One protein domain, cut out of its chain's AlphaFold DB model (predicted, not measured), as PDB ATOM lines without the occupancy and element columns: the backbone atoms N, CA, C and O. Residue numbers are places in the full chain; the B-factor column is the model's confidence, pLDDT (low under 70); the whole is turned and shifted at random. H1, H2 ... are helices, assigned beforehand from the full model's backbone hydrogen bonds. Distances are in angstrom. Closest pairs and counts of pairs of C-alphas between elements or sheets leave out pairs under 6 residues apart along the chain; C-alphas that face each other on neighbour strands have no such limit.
ATOM      1  N   VAL A   2     -23.972  -5.845-115.669       83.38
ATOM      2  CA  VAL A   2     -23.959  -4.464-115.125       83.38
ATOM      3  C   VAL A   2     -25.348  -3.874-114.849       83.38
ATOM      4  O   VAL A   2     -25.559  -3.293-113.792       83.38
ATOM      5  N   LEU A   3     -26.318  -4.074-115.748       87.69
ATOM      6  CA  LEU A   3     -27.677  -3.536-115.584       87.69
ATOM      7  C   LEU A   3     -28.394  -4.107-114.353       87.69
ATOM      8  O   LEU A   3     -29.169  -3.411-113.709       87.69
ATOM      9  N   PHE A   4     -28.094  -5.357-114.001       84.06
ATOM     10  CA  PHE A   4     -28.673  -6.028-112.839       84.06
ATOM     11  C   PHE A   4     -28.092  -5.472-111.537       84.06
ATOM     12  O   PHE A   4     -28.827  -5.195-110.598       84.06
ATOM     13  N   LEU A   5     -26.777  -5.238-111.509       89.75
ATOM     14  CA  LEU A   5     -26.099  -4.584-110.387       89.75
ATOM     15  C   LEU A   5     -26.568  -3.135-110.214       89.75
ATOM     16  O   LEU A   5     -26.812  -2.711-109.091       89.75
ATOM     17  N   GLY A   6     -26.755  -2.401-111.315       85.31
ATOM     18  CA  GLY A   6     -27.306  -1.047-111.296       85.31
ATOM     19  C   GLY A   6     -28.744  -1.011-110.779       85.31
ATOM     20  O   GLY A   6     -29.055  -0.197-109.919       85.31
ATOM     21  N   ALA A   7     -29.599  -1.932-111.235       83.25
ATOM     22  CA  ALA A   7     -30.974  -2.058-110.752       83.25
ATOM     23  C   ALA A   7     -31.039  -2.447-109.267       83.25
ATOM     24  O   ALA A   7     -31.854  -1.898-108.529       83.25
ATOM     25  N   LEU A   8     -30.154  -3.338-108.806       86.62
ATOM     26  CA  LEU A   8     -30.033  -3.690-107.391       86.62
ATOM     27  C   LEU A   8     -29.542  -2.505-106.553       86.62
ATOM     28  O   LEU A   8     -30.128  -2.223-105.516       86.62
ATOM     29  N   ALA A   9     -28.519  -1.778-107.007       85.88
ATOM     30  CA  ALA A   9     -28.019  -0.590-106.317       85.88
ATOM     31  C   ALA A   9     -29.080   0.523-106.246       85.88
ATOM     32  O   ALA A   9     -29.233   1.151-105.201       85.88
ATOM     33  N   LEU A  10     -29.858   0.720-107.316       83.94
ATOM     34  CA  LEU A  10     -31.011   1.625-107.328       83.94
ATOM     35  C   LEU A  10     -32.100   1.161-106.362       83.94
ATOM     36  O   LEU A  10     -32.572   1.965-105.569       83.94
ATOM     37  N   GLY A  11     -32.470  -0.121-106.381       81.75
ATOM     38  CA  GLY A  11     -33.486  -0.680-105.488       81.75
ATOM     39  C   GLY A  11     -33.095  -0.582-104.012       81.75
ATOM     40  O   GLY A  11     -33.904  -0.156-103.191       81.75
ATOM     41  N   VAL A  12     -31.841  -0.898-103.676       81.88
ATOM     42  CA  VAL A  12     -31.301  -0.778-102.312       81.88
ATOM     43  C   VAL A  12     -31.189   0.688-101.899       81.88
ATOM     44  O   VAL A  12     -31.601   1.037-100.796       81.88
ATOM     45  N   GLY A  13     -30.696   1.566-102.776       80.69
ATOM     46  CA  GLY A  13     -30.621   3.005-102.520       80.69
ATOM     47  C   GLY A  13     -31.997   3.631-102.283       80.69
ATOM     48  O   GLY A  13     -32.162   4.405-101.341       80.69
ATOM     49  N   LEU A  14     -33.002   3.233-103.070       77.69
ATOM     50  CA  LEU A  14     -34.398   3.621-102.866       77.69
ATOM     51  C   LEU A  14     -34.932   3.075-101.538       77.69
ATOM     52  O   LEU A  14     -35.487   3.839-100.760       77.69
ATOM     53  N   MET A  15     -34.739   1.790-101.237       74.31
ATOM     54  CA  MET A  15     -35.251   1.159-100.015       74.31
ATOM     55  C   MET A  15     -34.627   1.746 -98.738       74.31
ATOM     56  O   MET A  15     -35.336   2.004 -97.765       74.31
ATOM     57  N   VAL A  16     -33.318   2.021 -98.743       76.62
ATOM     58  CA  VAL A  16     -32.610   2.672 -97.628       76.62
ATOM     59  C   VAL A  16     -33.014   4.141 -97.512       76.62
ATOM     60  O   VAL A  16     -33.338   4.603 -96.418       76.62
ATOM     61  N   GLY A  17     -33.062   4.867 -98.634       72.06
ATOM     62  CA  GLY A  17     -33.543   6.245 -98.674       72.06
ATOM     63  C   GLY A  17     -34.966   6.357 -98.133       72.06
ATOM     64  O   GLY A  17     -35.238   7.231 -97.317       72.06
ATOM     65  N   TYR A  18     -35.839   5.416 -98.496       71.75
ATOM     66  CA  TYR A  18     -37.204   5.306 -97.994       71.75
ATOM     67  C   TYR A  18     -37.269   4.999 -96.499       71.75
ATOM     68  O   TYR A  18     -38.039   5.632 -95.788       71.75
ATOM     69  N   GLY A  19     -36.451   4.068 -96.001       66.69
ATOM     70  CA  GLY A  19     -36.401   3.739 -94.575       66.69
ATOM     71  C   GLY A  19     -36.006   4.940 -93.710       66.69
ATOM     72  O   GLY A  19     -36.601   5.165 -92.655       66.69
ATOM     73  N   ILE A  20     -35.061   5.755 -94.193       65.88
ATOM     74  CA  ILE A  20     -34.605   6.978 -93.516       65.88
ATOM     75  C   ILE A  20     -35.638   8.112 -93.650       65.88
ATOM     76  O   ILE A  20     -35.906   8.816 -92.677       65.88
ATOM     77  N   LEU A  21     -36.252   8.296 -94.826       68.44
ATOM     78  CA  LEU A  21     -37.254   9.349 -95.055       68.44
ATOM     79  C   LEU A  21     -38.622   9.044 -94.431       68.44
ATOM     80  O   LEU A  21     -39.319   9.963 -94.011       68.44
ATOM     81  N   GLY A  22     -39.015   7.774 -94.425       60.34
ATOM     82  CA  GLY A  22     -40.383   7.305 -94.230       60.34
ATOM     83  C   GLY A  22     -40.726   6.863 -92.813       60.34
ATOM     84  O   GLY A  22     -41.811   6.323 -92.624       60.34
ATOM     85  N   LYS A  23     -39.842   7.056 -91.819       62.69
ATOM     86  CA  LYS A  23     -40.079   6.613 -90.425       62.69
ATOM     87  C   LYS A  23     -40.569   5.149 -90.360       62.69
ATOM     88  O   LYS A  23     -41.508   4.837 -89.637       62.69
ATOM     89  N   GLY A  24     -39.968   4.255 -91.148       56.25
ATOM     90  CA  GLY A  24     -40.308   2.826 -91.128       56.25
ATOM     91  C   GLY A  24     -41.634   2.431 -91.792       56.25
ATOM     92  O   GLY A  24     -42.102   1.324 -91.547       56.25
ATOM     93  N   GLN A  25     -42.242   3.284 -92.627       56.97
ATOM     94  CA  GLN A  25     -43.338   2.843 -93.500       56.97
ATOM     95  C   GLN A  25     -42.837   1.817 -94.529       56.97
ATOM     96  O   GLN A  25     -41.657   1.794 -94.878       56.97
ATOM     97  N   ASP A  26     -43.740   0.956 -94.989       64.50
ATOM     98  CA  ASP A  26     -43.455  -0.237 -95.784       64.50
ATOM     99  C   ASP A  26     -42.545   0.015 -97.000       64.50
ATOM    100  O   ASP A  26     -42.825   0.922 -97.784       64.50
ATOM    101  N   PRO A  27     -41.518  -0.821 -97.251       62.91
ATOM    102  CA  PRO A  27     -40.604  -0.696 -98.397       62.91
ATOM    103  C   PRO A  27     -41.303  -0.589 -99.757       62.91
ATOM    104  O   PRO A  27     -40.759  -0.017-100.695       62.91
ATOM    105  N   TRP A  28     -42.523  -1.116 -99.864       67.25
ATOM    106  CA  TRP A  28     -43.367  -1.059-101.057       67.25
ATOM    107  C   TRP A  28     -43.976   0.318-101.324       67.25
ATOM    108  O   TRP A  28     -44.317   0.637-102.463       67.25
ATOM    109  N   ALA A  29     -44.087   1.168-100.307       67.19
ATOM    110  CA  ALA A  29     -44.679   2.488-100.451       67.19
ATOM    111  C   ALA A  29     -43.764   3.477-101.199       67.19
ATOM    112  O   ALA A  29     -44.260   4.492-101.685       67.19
ATOM    113  N   ILE A  30     -42.485   3.148-101.444       66.88
ATOM    114  CA  ILE A  30     -41.665   3.914-102.400       66.88
ATOM    115  C   ILE A  30     -42.172   3.820-103.848       66.88
ATOM    116  O   ILE A  30     -41.867   4.681-104.670       66.88
ATOM    117  N   LEU A  31     -42.987   2.815-104.175       67.62
ATOM    118  CA  LEU A  31     -43.648   2.720-105.479       67.62
ATOM    119  C   LEU A  31     -44.936   3.556-105.554       67.62
ATOM    120  O   LEU A  31     -45.537   3.648-106.620       67.62
ATOM    121  N   SER A  32     -45.373   4.186-104.455       68.81
ATOM    122  CA  SER A  32     -46.573   5.026-104.466       68.81
ATOM    123  C   SER A  32     -46.284   6.431-105.014       68.81
ATOM    124  O   SER A  32     -45.359   7.090-104.532       68.81
ATOM    125  N   PRO A  33     -47.116   6.965-105.933       69.75
ATOM    126  CA  PRO A  33     -46.950   8.306-106.510       69.75
ATOM    127  C   PRO A  33     -46.854   9.430-105.470       69.75
ATOM    128  O   PRO A  33     -46.107  10.391-105.646       69.75
ATOM    129  N   ALA A  34     -47.568   9.289-104.350       71.81
ATOM    130  CA  ALA A  34     -47.551  10.249-103.249       71.81
ATOM    131  C   ALA A  34     -46.155  10.414-102.618       71.81
ATOM    132  O   ALA A  34     -45.779  11.519-102.234       71.81
ATOM    133  N   LYS A  35     -45.349   9.345-102.558       72.81
ATOM    134  CA  LYS A  35     -43.992   9.394-101.994       72.81
ATOM    135  C   LYS A  35     -42.987  10.024-102.942       72.81
ATOM    136  O   LYS A  35     -42.084  10.719-102.488       72.81
ATOM    137  N   TRP A  36     -43.192   9.871-104.247       75.56
ATOM    138  CA  TRP A  36     -42.441  10.620-105.255       75.56
ATOM    139  C   TRP A  36     -42.724  12.116-105.169       75.56
ATOM    140  O   TRP A  36     -41.794  12.910-105.249       75.56
ATOM    141  N   GLN A  37     -43.977  12.508-104.930       76.69
ATOM    142  CA  GLN A  37     -44.321  13.907-104.675       76.69
ATOM    143  C   GLN A  37     -43.653  14.439-103.405       76.69
ATOM    144  O   GLN A  37     -43.048  15.502-103.457       76.69
ATOM    145  N   GLU A  38     -43.681  13.686-102.303       74.81
ATOM    146  CA  GLU A  38     -43.035  14.067-101.038       74.81
ATOM    147  C   GLU A  38     -41.502  14.203-101.182       74.81
ATOM    148  O   GLU A  38     -40.901  15.153-100.679       74.81
ATOM    149  N   LEU A  39     -40.866  13.289-101.928       74.00
ATOM    150  CA  LEU A  39     -39.449  13.353-102.300       74.00
ATOM    151  C   LEU A  39     -39.140  14.595-103.141       74.00
ATOM    152  O   LEU A  39     -38.228  15.345-102.805       74.00
ATOM    153  N   ILE A  40     -39.904  14.836-104.208       76.25
ATOM    154  CA  ILE A  40     -39.730  16.004-105.079       76.25
ATOM    155  C   ILE A  40     -39.918  17.295-104.280       76.25
ATOM    156  O   ILE A  40     -39.116  18.211-104.440       76.25
ATOM    157  N   HIS A  41     -40.897  17.350-103.375       75.94
ATOM    158  CA  HIS A  41     -41.091  18.479-102.465       75.94
ATOM    159  C   HIS A  41     -39.886  18.672-101.541       75.94
ATOM    160  O   HIS A  41     -39.419  19.792-101.387       75.94
ATOM    161  N   LYS A  42     -39.310  17.596-100.985       70.38
ATOM    162  CA  LYS A  42     -38.083  17.671-100.173       70.38
ATOM    163  C   LYS A  42     -36.876  18.204-100.943       70.38
ATOM    164  O   LYS A  42     -36.074  18.931-100.368       70.38
ATOM    165  N   PHE A  43     -36.735  17.838-102.213       74.50
ATOM    166  CA  PHE A  43     -35.650  18.332-103.064       74.50
ATOM    167  C   PHE A  43     -35.903  19.742-103.604       74.50
ATOM    168  O   PHE A  43     -34.954  20.487-103.828       74.50
ATOM    169  N   THR A  44     -37.166  20.110-103.804       78.25
ATOM    170  CA  THR A  44     -37.575  21.413-104.353       78.25
ATOM    171  C   THR A  44     -37.808  22.459-103.257       78.25
ATOM    172  O   THR A  44     -37.781  23.650-103.539       78.25
ATOM    173  N   GLY A  45     -37.976  22.039-102.001       64.44
ATOM    174  CA  GLY A  45     -38.003  22.907-100.825       64.44
ATOM    175  C   GLY A  45     -39.184  23.879-100.739       64.44
ATOM    176  O   GLY A  45     -39.057  24.880-100.037       64.44
TER     177      GLY A  45
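AT A GLANCE: This is residues 2 to 45 of the 46 residues of the protein "DNA-directed RNA polymerase subunit beta family protein" of Streptococcus mitis (UniProt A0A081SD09). One long helix, H1, sticks out with residues 2 to 10 from a small head, in which its later part meets the short H2, and H3 is set crosswise to it. The printed part has 44 residues, with three named helices in the order H1, H2, H3 and no named strand; the class is all helix. It is only just loose, close to compact, with a radius of gyration of the C-alphas of 11.2 A, and spans 33 by 22 by 17 A.

HOW THE PARTS SIT: H1, residues 2 to 21, touches H2, residues 27 to 31, with residues 14 to 19 alone; the closest C-alphas, of Met 15 and Pro 27, are 5.9 A apart. H2 and H3, residues 33 to 44, are close but not clearly touching, with the closest C-alphas, of Ala 29 and Lys 35, 7.1 A apart. H1 and H3 are near each other, with 7 pairs of C-alphas within 10 A. Every O i to N i+4 pair is within hydrogen-bond range in H1 and H3; in H2 it is 0 of 1, with 1 of 2 O i to N i+3 pairs.

IN THESE COORDINATES: H1 runs 27.8 A from C-alpha 2 at (-23.959, -4.464, -115.125), H2 8.4 A, and H3 16.3 A to C-alpha 44 at (-37.575, 21.413, -104.353).

THE WHOLE: The C-alphas farthest apart, of Val 2 and Gly 45, are 33.9 A apart. The printed part has no cut, and both links are tight. The pLDDT is under 70 at residues 19 to 33 and 45.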